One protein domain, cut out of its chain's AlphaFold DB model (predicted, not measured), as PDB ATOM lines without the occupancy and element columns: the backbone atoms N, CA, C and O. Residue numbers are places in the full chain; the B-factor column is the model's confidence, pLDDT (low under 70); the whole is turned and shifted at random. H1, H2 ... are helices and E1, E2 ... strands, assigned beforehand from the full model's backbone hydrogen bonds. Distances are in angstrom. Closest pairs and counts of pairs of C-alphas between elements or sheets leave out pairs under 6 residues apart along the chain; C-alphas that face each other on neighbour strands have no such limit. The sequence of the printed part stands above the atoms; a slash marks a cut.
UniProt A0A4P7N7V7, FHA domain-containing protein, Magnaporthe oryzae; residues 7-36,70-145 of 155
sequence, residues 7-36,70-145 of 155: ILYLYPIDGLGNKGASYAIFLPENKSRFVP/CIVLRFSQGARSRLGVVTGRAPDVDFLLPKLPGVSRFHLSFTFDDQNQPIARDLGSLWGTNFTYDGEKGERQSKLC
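AT A GLANCE: This is residues 7 to 36 and 70 to 145 of the 155 residues of the protein "FHA domain-containing protein" of Magnaporthe oryzae (UniProt A0A4P7N7V7). With little regular structure, two small antiparallel sheets, E3 E4 E5 and E1 E2, stand loosely face to face, H1 at one end of E2. Of 106 printed residues, 31 are in E1 H1 E2 E3 E4 E5, in order; class mixed. The whole is compact: radius of gyration of the C-alphas 13.1 A, spans 32 by 31 by 26 A.

HOW THE PARTS SIT: E3, residues 85 to 88, E4, 108 to 112, and E5, 118 to 122, form a meander of antiparallel neighbours. N 85 and O 110, and N 109 and O 121, are within hydrogen-bond range, 2.9 A. E1, 7 to 10, is antiparallel to E2, 70 to 74; N 10 and O 71 are 2.8 A apart. In H1, 18 to 25, every O i to N i+4 pair is within range. The closest C-alphas of H1 and E2, 25 and 71, are 6.3 A apart.

IN THESE COORDINATES: C-alpha 7 is at (5.222, -47.048, 21.600), C-alpha 122 at (14.992, -46.416, 36.794).

THE WHOLE: C-alphas 36 and 70 are 6.7 A apart across the cut. Link E3 to E4 is long. Residues 132 to 145 have pLDDT under 70.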
ATOM      1  N   ILE A   7       5.004 -47.900  20.431       91.25
ATOM      2  CA  ILE A   7       5.222 -47.048  21.600       91.25
ATOM      3  C   ILE A   7       6.525 -46.262  21.417       91.25
ATOM      4  O   ILE A   7       6.530 -45.038  21.491       91.25
ATOM      5  N   LEU A   8       7.638 -46.970  21.186       90.69
ATOM      6  CA  LEU A   8       8.987 -46.400  21.120       90.69
ATOM      7  C   LEU A   8       9.885 -47.209  20.178       90.69
ATOM      8  O   LEU A   8       9.781 -48.436  20.110       90.69
ATOM      9  N   TYR A   9      10.828 -46.518  19.542       90.25
ATOM     10  CA  TYR A   9      12.000 -47.114  18.904       90.25
ATOM     11  C   TYR A   9      13.231 -46.863  19.780       90.25
ATOM     12  O   TYR A   9      13.444 -45.746  20.247       90.25
ATOM     13  N   LEU A  10      14.042 -47.894  20.000       90.62
ATOM     14  CA  LEU A  10      15.274 -47.834  20.782       90.62
ATOM     15  C   LEU A  10      16.458 -48.147  19.868       90.62
ATOM     16  O   LEU A  10      16.679 -49.300  19.484       90.62
ATOM     17  N   TYR A  11      17.216 -47.107  19.538       90.00
ATOM     18  CA  TYR A  11      18.424 -47.189  18.724       90.00
ATOM     19  C   TYR A  11      19.671 -47.244  19.614       90.00
ATOM     20  O   TYR A  11      19.669 -46.692  20.720       90.00
ATOM     21  N   PRO A  12      20.749 -47.908  19.167       87.69
ATOM     22  CA  PRO A  12      22.015 -47.841  19.872       87.69
ATOM     23  C   PRO A  12      22.577 -46.420  19.757       87.69
ATOM     24  O   PRO A  12      22.583 -45.829  18.682       87.69
ATOM     25  N   ILE A  13      23.060 -45.867  20.869       81.75
ATOM     26  CA  ILE A  13      23.708 -44.552  20.859       81.75
ATOM     27  C   ILE A  13      25.044 -44.622  20.113       81.75
ATOM     28  O   ILE A  13      25.765 -45.619  20.225       81.75
ATOM     29  N   ASP A  14      25.412 -43.560  19.404       79.94
ATOM     30  CA  ASP A  14      26.764 -43.405  18.871       79.94
ATOM     31  C   ASP A  14      27.781 -43.185  20.003       79.94
ATOM     32  O   ASP A  14      27.522 -42.497  20.992       79.94
ATOM     33  N   GLY A  15      28.981 -43.754  19.865       82.25
ATOM     34  CA  GLY A  15      30.075 -43.540  20.817       82.25
ATOM     35  C   GLY A  15      30.012 -44.414  22.078       82.25
ATOM     36  O   GLY A  15      29.916 -45.644  22.003       82.25
ATOM     37  N   LEU A  16      30.186 -43.803  23.258       80.00
ATOM     38  CA  LEU A  16      30.336 -44.546  24.515       80.00
ATOM     39  C   LEU A  16      29.026 -45.255  24.880       80.00
ATOM     40  O   LEU A  16      27.990 -44.626  25.045       80.00
ATOM     41  N   GLY A  17      29.092 -46.577  25.036       80.81
ATOM     42  CA  GLY A  17      27.917 -47.415  25.291       80.81
ATOM     43  C   GLY A  17      27.367 -48.113  24.046       80.81
ATOM     44  O   GLY A  17      26.658 -49.106  24.209       80.81
ATOM     45  N   ASN A  18      27.779 -47.714  22.831       86.25
ATOM     46  CA  ASN A  18      27.337 -48.349  21.583       86.25
ATOM     47  C   ASN A  18      27.561 -49.865  21.601       86.25
ATOM     48  O   ASN A  18      26.635 -50.621  21.354       86.25
ATOM     49  N   LYS A  19      28.763 -50.332  21.975       87.88
ATOM     50  CA  LYS A  19      29.074 -51.776  22.009       87.88
ATOM     51  C   LYS A  19      28.084 -52.570  22.866       87.88
ATOM     52  O   LYS A  19      27.673 -53.654  22.471       87.88
ATOM     53  N   GLY A  20      27.708 -52.032  24.029       89.56
ATOM     54  CA  GLY A  20      26.738 -52.664  24.922       89.56
ATOM     55  C   GLY A  20      25.319 -52.616  24.359       89.56
ATOM     56  O   GLY A  20      24.638 -53.637  24.359       89.56
ATOM     57  N   ALA A  21      24.897 -51.463  23.834       89.44
ATOM     58  CA  ALA A  21      23.578 -51.288  23.230       89.44
ATOM     59  C   ALA A  21      23.397 -52.166  21.980       89.44
ATOM     60  O   ALA A  21      22.443 -52.934  21.901       89.44
ATOM     61  N   SER A  22      24.359 -52.135  21.059       91.38
ATOM     62  CA  SER A  22      24.408 -52.986  19.872       91.38
ATOM     63  C   SER A  22      24.375 -54.462  20.256       91.38
ATOM     64  O   SER A  22      23.560 -55.211  19.729       91.38
ATOM     65  N   TYR A  23      25.181 -54.894  21.233       92.62
ATOM     66  CA  TYR A  23      25.128 -56.279  21.703       92.62
ATOM     67  C   TYR A  23      23.748 -56.648  22.269       92.62
ATOM     68  O   TYR A  23      23.244 -57.719  21.951       92.62
ATOM     69  N   ALA A  24      23.103 -55.756  23.032       93.81
ATOM     70  CA  ALA A  24      21.749 -55.969  23.547       93.81
ATOM     71  C   ALA A  24      20.722 -56.170  22.422       93.81
ATOM     72  O   ALA A  24      19.904 -57.082  22.495       93.81
ATOM     73  N   ILE A  25      20.782 -55.353  21.367       93.94
ATOM     74  CA  ILE A  25      19.873 -55.432  20.211       93.94
ATOM     75  C   ILE A  25      19.936 -56.813  19.549       93.94
ATOM     76  O   ILE A  25      18.902 -57.367  19.182       93.94
ATOM     77  N   PHE A  26      21.136 -57.389  19.435       93.19
ATOM     78  CA  PHE A  26      21.358 -58.671  18.761       93.19
ATOM     79  C   PHE A  26      21.260 -59.901  19.677       93.19
ATOM     80  O   PHE A  26      21.505 -61.018  19.213       93.19
ATOM     81  N   LEU A  27      20.903 -59.743  20.957       94.25
ATOM     82  CA  LEU A  27      20.669 -60.889  21.837       94.25
ATOM     83  C   LEU A  27      19.492 -61.734  21.311       94.25
ATOM     84  O   LEU A  27      18.426 -61.176  21.031       94.25
ATOM     85  N   PRO A  28      19.632 -63.071  21.200       94.56
ATOM     86  CA  PRO A  28      18.559 -63.947  20.721       94.56
ATOM     87  C   PRO A  28      17.244 -63.792  21.492       94.56
ATOM     88  O   PRO A  28      16.165 -63.889  20.907       94.56
ATOM     89  N   GLU A  29      17.326 -63.509  22.791       95.06
ATOM     90  CA  GLU A  29      16.189 -63.285  23.683       95.06
ATOM     91  C   GLU A  29      15.364 -62.053  23.291       95.06
ATOM     92  O   GLU A  29      14.168 -61.994  23.566       95.06
ATOM     93  N   ASN A  30      15.976 -61.098  22.589       95.44
ATOM     94  CA  ASN A  30      15.342 -59.856  22.160       95.44
ATOM     95  C   ASN A  30      14.765 -59.934  20.737       95.44
ATOM     96  O   ASN A  30      14.178 -58.964  20.257       95.44
ATOM     97  N   LYS A  31      14.866 -61.093  20.070       93.81
ATOM     98  CA  LYS A  31      14.437 -61.292  18.675       93.81
ATOM     99  C   LYS A  31      12.977 -60.909  18.416       93.81
ATOM    100  O   LYS A  31      12.662 -60.464  17.319       93.81
ATOM    101  N   SER A  32      12.090 -61.067  19.397       93.25
ATOM    102  CA  SER A  32      10.675 -60.696  19.250       93.25
ATOM    103  C   SER A  32      10.463 -59.188  19.095       93.25
ATOM    104  O   SER A  32       9.484 -58.778  18.480       93.25
ATOM    105  N   ARG A  33      11.367 -58.362  19.632       93.94
ATOM    106  CA  ARG A  33      11.301 -56.892  19.580       93.94
ATOM    107  C   ARG A  33      12.308 -56.285  18.600       93.94
ATOM    108  O   ARG A  33      12.280 -55.080  18.372       93.94
ATOM    109  N   PHE A  34      13.188 -57.105  18.036       93.94
ATOM    110  CA  PHE A  34      14.201 -56.696  17.072       93.94
ATOM    111  C   PHE A  34      13.581 -56.321  15.727       93.94
ATOM    112  O   PHE A  34      12.808 -57.084  15.146       93.94
ATOM    113  N   VAL A  35      13.990 -55.169  15.204       90.31
ATOM    114  CA  VAL A  35      13.729 -54.755  13.828       90.31
ATOM    115  C   VAL A  35      15.075 -54.608  13.121       90.31
ATOM    116  O   VAL A  35      15.931 -53.852  13.592       90.31
ATOM    117  N   PRO A  36      15.302 -55.343  12.016       87.75
ATOM    118  CA  PRO A  36      16.542 -55.231  11.270       87.75
ATOM    119  C   PRO A  36      16.662 -53.857  10.622       87.75
ATOM    120  O   PRO A  36      15.664 -53.187  10.353       87.75
ATOM    121  N   CYS A  70      17.238 -51.803  15.384       92.62
ATOM    122  CA  CYS A  70      16.702 -51.263  16.628       92.62
ATOM    123  C   CYS A  70      15.810 -52.263  17.363       92.62
ATOM    124  O   CYS A  70      15.465 -53.335  16.858       92.62
ATOM    125  N   ILE A  71      15.435 -51.893  18.585       94.19
ATOM    126  CA  ILE A  71      14.376 -52.554  19.344       94.19
ATOM    127  C   ILE A  71      13.126 -51.687  19.268       94.19
ATOM    128  O   ILE A  71      13.194 -50.482  19.489       94.19
ATOM    129  N   VAL A  72      11.978 -52.298  18.989       93.31
ATOM    130  CA  VAL A  72      10.690 -51.601  18.936       93.31
ATOM    131  C   VAL A  72       9.793 -52.106  20.050       93.31
ATOM    132  O   VAL A  72       9.573 -53.309  20.201       93.31
ATOM    133  N   LEU A  73       9.261 -51.173  20.834       94.06
ATOM    134  CA  LEU A  73       8.263 -51.457  21.854       94.06
ATOM    135  C   LEU A  73       6.879 -51.244  21.257       94.06
ATOM    136  O   LEU A  73       6.599 -50.181  20.706       94.06
ATOM    137  N   ARG A  74       6.026 -52.260  21.373       94.25
ATOM    138  CA  ARG A  74       4.684 -52.285  20.789       94.25
ATOM    139  C   ARG A  74       3.620 -52.530  21.843       94.25
ATOM    140  O   ARG A  74       3.859 -53.299  22.776       94.25
ATOM    141  N   PHE A  75       2.439 -51.949  21.653       93.38
ATOM    142  CA  PHE A  75       1.279 -52.214  22.504       93.38
ATOM    143  C   PHE A  75       0.840 -53.678  22.399       93.38
ATOM    144  O   PHE A  75       0.629 -54.326  23.423       93.38
ATOM    145  N   SER A  76       0.796 -54.229  21.184       94.56
ATOM    146  CA  SER A  76       0.405 -55.616  20.894       94.56
ATOM    147  C   SER A  76       1.279 -56.676  21.570       94.56
ATOM    148  O   SER A  76       0.812 -57.778  21.851       94.56
ATOM    149  N   GLN A  77       2.540 -56.353  21.862       94.50
ATOM    150  CA  GLN A  77       3.460 -57.253  22.563       94.50
ATOM    151  C   GLN A  77       3.243 -57.257  24.076       94.50
ATOM    152  O   GLN A  77       3.666 -58.194  24.753       94.50
ATOM    153  N   GLY A  78       2.609 -56.209  24.603       92.94
ATOM    154  CA  GLY A  78       2.381 -56.026  26.024       92.94
ATOM    155  C   GLY A  78       3.662 -55.936  26.860       92.94
ATOM    156  O   GLY A  78       4.797 -55.880  26.365       92.94
ATOM    157  N   ALA A  79       3.432 -55.919  28.168       94.25
ATOM    158  CA  ALA A  79       4.442 -55.957  29.210       94.25
ATOM    159  C   ALA A  79       4.173 -57.146  30.136       94.25
ATOM    160  O   ALA A  79       3.019 -57.456  30.442       94.25
ATOM    161  N   ARG A  80       5.232 -57.787  30.632       93.50
ATOM    162  CA  ARG A  80       5.118 -58.923  31.565       93.50
ATOM    163  C   ARG A  80       4.665 -58.523  32.967       93.50
ATOM    164  O   ARG A  80       4.275 -59.383  33.753       93.50
ATOM    165  N   SER A  81       4.735 -57.238  33.307       92.25
ATOM    166  CA  SER A  81       4.383 -56.732  34.631       92.25
ATOM    167  C   SER A  81       3.673 -55.382  34.560       92.25
ATOM    168  O   SER A  81       3.726 -54.676  33.555       92.25
ATOM    169  N   ARG A  82       3.066 -54.974  35.680       92.06
ATOM    170  CA  ARG A  82       2.442 -53.647  35.832       92.06
ATOM    171  C   ARG A  82       3.448 -52.491  35.846       92.06
ATOM    172  O   ARG A  82       3.035 -51.339  35.833       92.06
ATOM    173  N   LEU A  83       4.748 -52.783  35.897       93.75
ATOM    174  CA  LEU A  83       5.797 -51.765  35.852       93.75
ATOM    175  C   LEU A  83       6.037 -51.238  34.428       93.75
ATOM    176  O   LEU A  83       6.758 -50.260  34.271       93.75
ATOM    177  N   GLY A  84       5.427 -51.857  33.412       95.12
ATOM    178  CA  GLY A  84       5.698 -51.589  32.003       95.12
ATOM    179  C   GLY A  84       6.704 -52.585  31.430       95.12
ATOM    180  O   GLY A  84       6.910 -53.660  31.995       95.12
ATOM    181  N   VAL A  85       7.317 -52.233  30.300       97.06
ATOM    182  CA  VAL A  85       8.337 -53.058  29.637       97.06
ATOM    183  C   VAL A  85       9.627 -52.968  30.445       97.06
ATOM    184  O   VAL A  85      10.314 -51.946  30.413       97.06
ATOM    185  N   VAL A  86       9.954 -54.026  31.182       97.19
ATOM    186  CA  VAL A  86      11.123 -54.068  32.065       97.19
ATOM    187  C   VAL A  86      12.355 -54.549  31.307       97.19
ATOM    188  O   VAL A  86      12.297 -55.489  30.515       97.19
ATOM    189  N   THR A  87      13.495 -53.930  31.596       95.88
ATOM    190  CA  THR A  87      14.802 -54.261  31.035       95.88
ATOM    191  C   THR A  87      15.815 -54.522  32.145       95.88
ATOM    192  O   THR A  87      15.733 -53.962  33.243       95.88
ATOM    193  N   GLY A  88      16.776 -55.406  31.892       95.81
ATOM    194  CA  GLY A  88      17.793 -55.783  32.873       95.81
ATOM    195  C   GLY A  88      18.466 -57.099  32.514       95.81
ATOM    196  O   GLY A  88      18.249 -57.630  31.432       95.81
ATOM    197  N   ARG A  89      19.299 -57.636  33.407       95.75
ATOM    198  CA  ARG A  89      20.032 -58.897  33.157       95.75
ATOM    199  C   ARG A  89      19.316 -60.169  33.634       95.75
ATOM    200  O   ARG A  89      19.909 -61.248  33.575       95.75
ATOM    201  N   ALA A  90      18.119 -60.053  34.212       94.25
ATOM    202  CA  ALA A  90      17.338 -61.213  34.639       94.25
ATOM    203  C   ALA A  90      16.633 -61.871  33.432       94.25
ATOM    204  O   ALA A  90      16.255 -61.165  32.506       94.25
ATOM    205  N   PRO A  91      16.462 -63.205  33.402       91.19
ATOM    206  CA  PRO A  91      15.874 -63.904  32.250       91.19
ATOM    207  C   PRO A  91      14.365 -63.651  32.072       91.19
ATOM    208  O   PRO A  91      13.784 -63.973  31.039       91.19
ATOM    209  N   ASP A  92      13.709 -63.104  33.088       91.06
ATOM    210  CA  ASP A  92      12.272 -62.863  33.155       91.06
ATOM    211  C   ASP A  92      11.865 -61.415  32.822       91.06
ATOM    212  O   ASP A  92      10.711 -61.040  33.017       91.06
ATOM    213  N   VAL A  93      12.778 -60.617  32.264       95.81
ATOM    214  CA  VAL A  93      12.489 -59.264  31.756       95.81
ATOM    215  C   VAL A  93      11.830 -59.292  30.366       95.81
ATOM    216  O   VAL A  93      11.741 -60.341  29.724       95.81
ATOM    217  N   ASP A  94      11.347 -58.140  29.897       96.31
ATOM    218  CA  ASP A  94      10.773 -57.966  28.555       96.31
ATOM    219  C   ASP A  94      11.834 -57.688  27.478       96.31
ATOM    220  O   ASP A  94      11.606 -57.980  26.302       96.31
ATOM    221  N   PHE A  95      12.956 -57.081  27.880       93.56
ATOM    222  CA  PHE A  95      14.102 -56.743  27.033       93.56
ATOM    223  C   PHE A  95      15.412 -56.984  27.800       93.56
ATOM    224  O   PHE A  95      15.718 -56.302  28.782       93.56
ATOM    225  N   LEU A  96      16.181 -57.988  27.383       96.25
ATOM    226  CA  LEU A  96      17.385 -58.421  28.082       96.25
ATOM    227  C   LEU A  96      18.549 -57.465  27.805       96.25
ATOM    228  O   LEU A  96      18.882 -57.181  26.655       96.25
ATOM    229  N   LEU A  97      19.204 -57.011  28.871       94.56
ATOM    230  CA  LEU A  97      20.445 -56.253  28.803       94.56
ATOM    231  C   LEU A  97      21.662 -57.169  29.005       94.56
ATOM    232  O   LEU A  97      21.588 -58.162  29.738       94.56
ATOM    233  N   PRO A  98      22.819 -56.817  28.421       91.94
ATOM    234  CA  PRO A  98      24.045 -57.581  28.574       91.94
ATOM    235  C   PRO A  98      24.484 -57.683  30.036       91.94
ATOM    236  O   PRO A  98      24.288 -56.763  30.836       91.94
ATOM    237  N   LYS A  99      25.156 -58.783  30.386       91.38
ATOM    238  CA  LYS A  99      25.717 -59.008  31.729       91.38
ATOM    239  C   LYS A  99      26.992 -58.180  31.942       91.38
ATOM    240  O   LYS A  99      28.085 -58.730  32.034       91.38
ATOM    241  N   LEU A 100      26.843 -56.861  32.008       87.56
ATOM    242  CA  LEU A 100      27.924 -55.902  32.234       87.56
ATOM    243  C   LEU A 100      27.928 -55.400  33.688       87.56
ATOM    244  O   LEU A 100      26.866 -55.349  34.321       87.56
ATOM    245  N   PRO A 101      29.094 -54.999  34.234       87.38
ATOM    246  CA  PRO A 101      29.158 -54.296  35.514       87.38
ATOM    247  C   PRO A 101      28.231 -53.071  35.529       87.38
ATOM    248  O   PRO A 101      28.136 -52.346  34.544       87.38
ATOM    249  N   GLY A 102      27.523 -52.858  36.641       86.25
ATOM    250  CA  GLY A 102      26.559 -51.759  36.799       86.25
ATOM    251  C   GLY A 102      25.145 -52.050  36.270       86.25
ATOM    252  O   GLY A 102      24.185 -51.448  36.757       86.25
ATOM    253  N   VAL A 103      24.967 -53.028  35.370       91.81
ATOM    254  CA  VAL A 103      23.634 -53.427  34.883       91.81
ATOM    255  C   VAL A 103      22.922 -54.288  35.928       91.81
ATOM    256  O   VAL A 103      23.388 -55.347  36.363       91.81
ATOM    257  N   SER A 104      21.753 -53.820  36.350       94.38
ATOM    258  CA  SER A 104      20.970 -54.444  37.419       94.38
ATOM    259  C   SER A 104      20.068 -55.561  36.888       94.38
ATOM    260  O   SER A 104      19.809 -55.658  35.689       94.38
ATOM    261  N   ARG A 105      19.615 -56.453  37.784       95.31
ATOM    262  CA  ARG A 105      18.707 -57.563  37.427       95.31
ATOM    263  C   ARG A 105      17.431 -57.046  36.764       95.31
ATOM    264  O   ARG A 105      17.089 -57.518  35.689       95.31
ATOM    265  N   PHE A 106      16.837 -56.036  37.385       95.06
ATOM    266  CA  PHE A 106      15.788 -55.182  36.847       95.06
ATOM    267  C   PHE A 106      16.363 -53.770  36.907       95.06
ATOM    268  O   PHE A 106      16.703 -53.297  37.988       95.06
ATOM    269  N   HIS A 107      16.640 -53.175  35.756       94.75
ATOM    270  CA  HIS A 107      17.413 -51.940  35.656       94.75
ATOM    271  C   HIS A 107      16.506 -50.755  35.345       94.75
ATOM    272  O   HIS A 107      16.549 -49.743  36.036       94.75
ATOM    273  N   LEU A 108      15.647 -50.925  34.343       94.75
ATOM    274  CA  LEU A 108      14.826 -49.866  33.786       94.75
ATOM    275  C   LEU A 108      13.449 -50.411  33.415       94.75
ATOM    276  O   LEU A 108      13.334 -51.566  33.014       94.75
ATOM    277  N   SER A 109      12.413 -49.583  33.489       95.88
ATOM    278  CA  SER A 109      11.129 -49.849  32.838       95.88
ATOM    279  C   SER A 109      10.736 -48.720  31.893       95.88
ATOM    280  O   SER A 109      10.813 -47.554  32.279       95.88
ATOM    281  N   PHE A 110      10.240 -49.068  30.708       95.12
ATOM    282  CA  PHE A 110       9.485 -48.150  29.858       95.12
ATOM    283  C   PHE A 110       7.999 -48.270  30.189       95.12
ATOM    284  O   PHE A 110       7.430 -49.364  30.146       95.12
ATOM    285  N   THR A 111       7.383 -47.157  30.560       95.00
ATOM    286  CA  THR A 111       5.994 -47.099  31.025       95.00
ATOM    287  C   THR A 111       5.365 -45.770  30.629       95.00
ATOM    288  O   THR A 111       5.961 -45.027  29.856       95.00
ATOM    289  N   PHE A 112       4.175 -45.474  31.133       92.12
ATOM    290  CA  PHE A 112       3.494 -44.209  30.902       92.12
ATOM    291  C   PHE A 112       3.382 -43.413  32.202       92.12
ATOM    292  O   PHE A 112       3.291 -43.991  33.291       92.12
ATOM    293  N   ASP A 113       3.438 -42.091  32.095       89.81
ATOM    294  CA  ASP A 113       3.084 -41.195  33.193       89.81
ATOM    295  C   ASP A 113       1.558 -41.030  33.329       89.81
ATOM    296  O   ASP A 113       0.772 -41.611  32.577       89.81
ATOM    297  N   ASP A 114       1.132 -40.206  34.287       91.88
ATOM    298  CA  ASP A 114      -0.286 -39.930  34.555       91.88
ATOM    299  C   ASP A 114      -0.988 -39.181  33.401       91.88
ATOM    300  O   ASP A 114      -2.212 -39.054  33.385       91.88
ATOM    301  N   GLN A 115      -0.224 -38.676  32.427       90.69
ATOM    302  CA  GLN A 115      -0.697 -37.992  31.222       90.69
ATOM    303  C   GLN A 115      -0.642 -38.905  29.985       90.69
ATOM    304  O   GLN A 115      -0.818 -38.436  28.855       90.69
ATOM    305  N   ASN A 116      -0.426 -40.209  30.190       86.25
ATOM    306  CA  ASN A 116      -0.256 -41.221  29.150       86.25
ATOM    307  C   ASN A 116       0.898 -40.922  28.177       86.25
ATOM    308  O   ASN A 116       0.851 -41.333  27.017       86.25
ATOM    309  N   GLN A 117       1.936 -40.219  28.628       86.75
ATOM    310  CA  GLN A 117       3.159 -40.018  27.855       86.75
ATOM    311  C   GLN A 117       4.158 -41.138  28.155       86.75
ATOM    312  O   GLN A 117       4.286 -41.533  29.317       86.75
ATOM    313  N   PRO A 118       4.866 -41.674  27.146       89.00
ATOM    314  CA  PRO A 118       5.878 -42.694  27.366       89.00
ATOM    315  C   PRO A 118       7.067 -42.111  28.137       89.00
ATOM    316  O   PRO A 118       7.627 -41.079  27.772       89.00
ATOM    317  N   ILE A 119       7.479 -42.810  29.189       89.44
ATOM    318  CA  ILE A 119       8.579 -42.438  30.072       89.44
ATOM    319  C   ILE A 119       9.486 -43.636  30.329       89.44
ATOM    320  O   ILE A 119       9.071 -44.798  30.274       89.44
ATOM    321  N   ALA A 120      10.731 -43.348  30.684       91.38
ATOM    322  CA  ALA A 120      11.674 -44.333  31.180       91.38
ATOM    323  C   ALA A 120      11.878 -44.116  32.687       91.38
ATOM    324  O   ALA A 120      12.043 -42.988  33.150       91.38
ATOM    325  N   ARG A 121      11.824 -45.196  33.469       92.00
ATOM    326  CA  ARG A 121      11.897 -45.170  34.936       92.00
ATOM    327  C   ARG A 121      12.970 -46.131  35.425       92.00
ATOM    328  O   ARG A 121      12.868 -47.335  35.192       92.00
ATOM    329  N   ASP A 122      13.976 -45.605  36.116       93.31
ATOM    330  CA  ASP A 122      14.992 -46.416  36.794       93.31
ATOM    331  C   ASP A 122      14.352 -47.225  37.940       93.31
ATOM    332  O   ASP A 122      13.557 -46.693  38.720       93.31
ATOM    333  N   LEU A 123      14.681 -48.517  38.034       92.94
ATOM    334  CA  LEU A 123      14.094 -49.452  39.004       92.94
ATOM    335  C   LEU A 123      14.950 -49.639  40.269       92.94
ATOM    336  O   LEU A 123      14.937 -50.704  40.887       92.94
ATOM    337  N   GLY A 124      15.702 -48.611  40.664       87.38
ATOM    338  CA  GLY A 124      16.644 -48.671  41.781       87.38
ATOM    339  C   GLY A 124      17.942 -49.362  41.380       87.38
ATOM    340  O   GLY A 124      18.484 -50.179  42.129       87.38
ATOM    341  N   SER A 125      18.419 -49.083  40.170       87.88
ATOM    342  CA  SER A 125      19.629 -49.695  39.654       87.88
ATOM    343  C   SER A 125      20.861 -49.271  40.458       87.88
ATOM    344  O   SER A 125      20.970 -48.141  40.932       87.88
ATOM    345  N   LEU A 126      21.831 -50.184  40.602       84.81
ATOM    346  CA  LEU A 126      23.007 -49.952  41.450       84.81
ATOM    347  C   LEU A 126      23.782 -48.693  41.036       84.81
ATOM    348  O   LEU A 126      24.362 -48.016  41.880       84.81
ATOM    349  N   TRP A 127      23.869 -48.430  39.729       85.06
ATOM    350  CA  TRP A 127      24.654 -47.328  39.170       85.06
ATOM    351  C   TRP A 127      23.761 -46.212  38.600       85.06
ATOM    352  O   TRP A 127      24.292 -45.225  38.093       85.06
ATOM    353  N   GLY A 128      22.439 -46.301  38.742       84.75
ATOM    354  CA  GLY A 128      21.489 -45.358  38.151       84.75
ATOM    355  C   GLY A 128      21.389 -45.463  36.625       84.75
ATOM    356  O   GLY A 128      22.186 -46.136  35.968       84.75
ATOM    357  N   THR A 129      20.429 -44.720  36.078       83.75
ATOM    358  CA  THR A 129      20.229 -44.531  34.640       83.75
ATOM    359  C   THR A 129      20.334 -43.043  34.314       83.75
ATOM    360  O   THR A 129      19.792 -42.209  35.039       83.75
ATOM    361  N   ASN A 130      21.031 -42.709  33.227       80.50
ATOM    362  CA  ASN A 130      21.081 -41.347  32.699       80.50
ATOM    363  C   ASN A 130      20.167 -41.253  31.482       80.50
ATOM    364  O   ASN A 130      20.274 -42.079  30.577       80.50
ATOM    365  N   PHE A 131      19.335 -40.218  31.446       74.81
ATOM    366  CA  PHE A 131      18.544 -39.868  30.273       74.81
ATOM    367  C   PHE A 131      19.026 -38.532  29.743       74.81
ATOM    368  O   PHE A 131      19.279 -37.615  30.515       74.81
ATOM    369  N   THR A 132      19.146 -38.430  28.431       68.94
ATOM    370  CA  THR A 132      19.421 -37.182  27.725       68.94
ATOM    371  C   THR A 132      18.208 -36.943  26.844       68.94
ATOM    372  O   THR A 132      17.836 -37.839  26.087       68.94
ATOM    373  N   TYR A 133      17.585 -35.777  26.970       68.81
ATOM    374  CA  TYR A 133      16.455 -35.372  26.138       68.81
ATOM    375  C   TYR A 133      16.941 -34.253  25.221       68.81
ATOM    376  O   TYR A 133      17.629 -33.352  25.691       68.81
ATOM    377  N   ASP A 134      16.644 -34.339  23.926       65.50
ATOM    378  CA  ASP A 134      16.977 -33.315  22.922       65.50
ATOM    379  C   ASP A 134      18.459 -32.875  22.931       65.50
ATOM    380  O   ASP A 134      18.797 -31.709  22.759       65.50
ATOM    381  N   GLY A 135      19.369 -33.822  23.189       55.81
ATOM    382  CA  GLY A 135      20.814 -33.565  23.261       55.81
ATOM    383  C   GLY A 135      21.301 -32.922  24.568       55.81
ATOM    384  O   GLY A 135      22.503 -32.959  24.847       55.81
ATOM    385  N   GLU A 136      20.398 -32.437  25.419       47.84
ATOM    386  CA  GLU A 136      20.710 -31.917  26.747       47.84
ATOM    387  C   GLU A 136      20.864 -33.072  27.743       47.84
ATOM    388  O   GLU A 136      19.958 -33.889  27.955       47.84
ATOM    389  N   LYS A 137      22.056 -33.184  28.348       47.78
ATOM    390  CA  LYS A 137      22.348 -34.230  29.339       47.78
ATOM    391  C   LYS A 137      21.432 -34.039  30.541       47.78
ATOM    392  O   LYS A 137      21.635 -33.120  31.329       47.78
ATOM    393  N   GLY A 138      20.476 -34.943  30.718       52.69
ATOM    394  CA  GLY A 138      19.740 -35.028  31.967       52.69
ATOM    395  C   GLY A 138      20.655 -35.519  33.086       52.69
ATOM    396  O   GLY A 138      21.672 -36.190  32.871       52.69
ATOM    397  N   GLU A 139      20.312 -35.143  34.310       42.47
ATOM    398  CA  GLU A 139      21.091 -35.515  35.482       42.47
ATOM    399  C   GLU A 139      20.987 -37.017  35.782       42.47
ATOM    400  O   GLU A 139      19.952 -37.655  35.577       42.47
ATOM    401  N   ARG A 140      22.070 -37.585  36.329       44.78
ATOM    402  CA  ARG A 140      22.091 -38.955  36.852       44.78
ATOM    403  C   ARG A 140      21.188 -39.046  38.066       44.78
ATOM    404  O   ARG A 140      21.583 -38.632  39.154       44.78
ATOM    405  N   GLN A 141      19.999 -39.609  37.900       51.28
ATOM    406  CA  GLN A 141      19.021 -39.664  38.980       51.28
ATOM    407  C   GLN A 141      18.697 -41.122  39.321       51.28
ATOM    408  O   GLN A 141      18.183 -41.882  38.507       51.28
ATOM    409  N   SER A 142      19.022 -41.529  40.552       38.41
ATOM    410  CA  SER A 142      18.821 -42.894  41.074       38.41
ATOM    411  C   SER A 142      17.360 -43.224  41.402       38.41
ATOM    412  O   SER A 142      17.058 -44.340  41.824       38.41
ATOM    413  N   LYS A 143      16.452 -42.253  41.231       38.78
ATOM    414  CA  LYS A 143      15.003 -42.379  41.400       38.78
ATOM    415  C   LYS A 143      14.312 -41.333  40.525       38.78
ATOM    416  O   LYS A 143      14.236 -40.180  40.933       38.78
ATOM    417  N   LEU A 144      13.777 -41.702  39.360       44.97
ATOM    418  CA  LEU A 144      12.843 -40.817  38.661       44.97
ATOM    419  C   LEU A 144      11.677 -41.579  38.026       44.97
ATOM    420  O   LEU A 144      11.864 -42.495  37.228       44.97
ATOM    421  N   CYS A 145      10.472 -41.127  38.366       41.53
ATOM    422  CA  CYS A 145       9.284 -41.165  37.524       41.53
ATOM    423  C   CYS A 145       9.222 -39.784  36.849       41.53
ATOM    424  O   CYS A 145       8.861 -38.821  37.518       41.53
TER     425      CYS A 145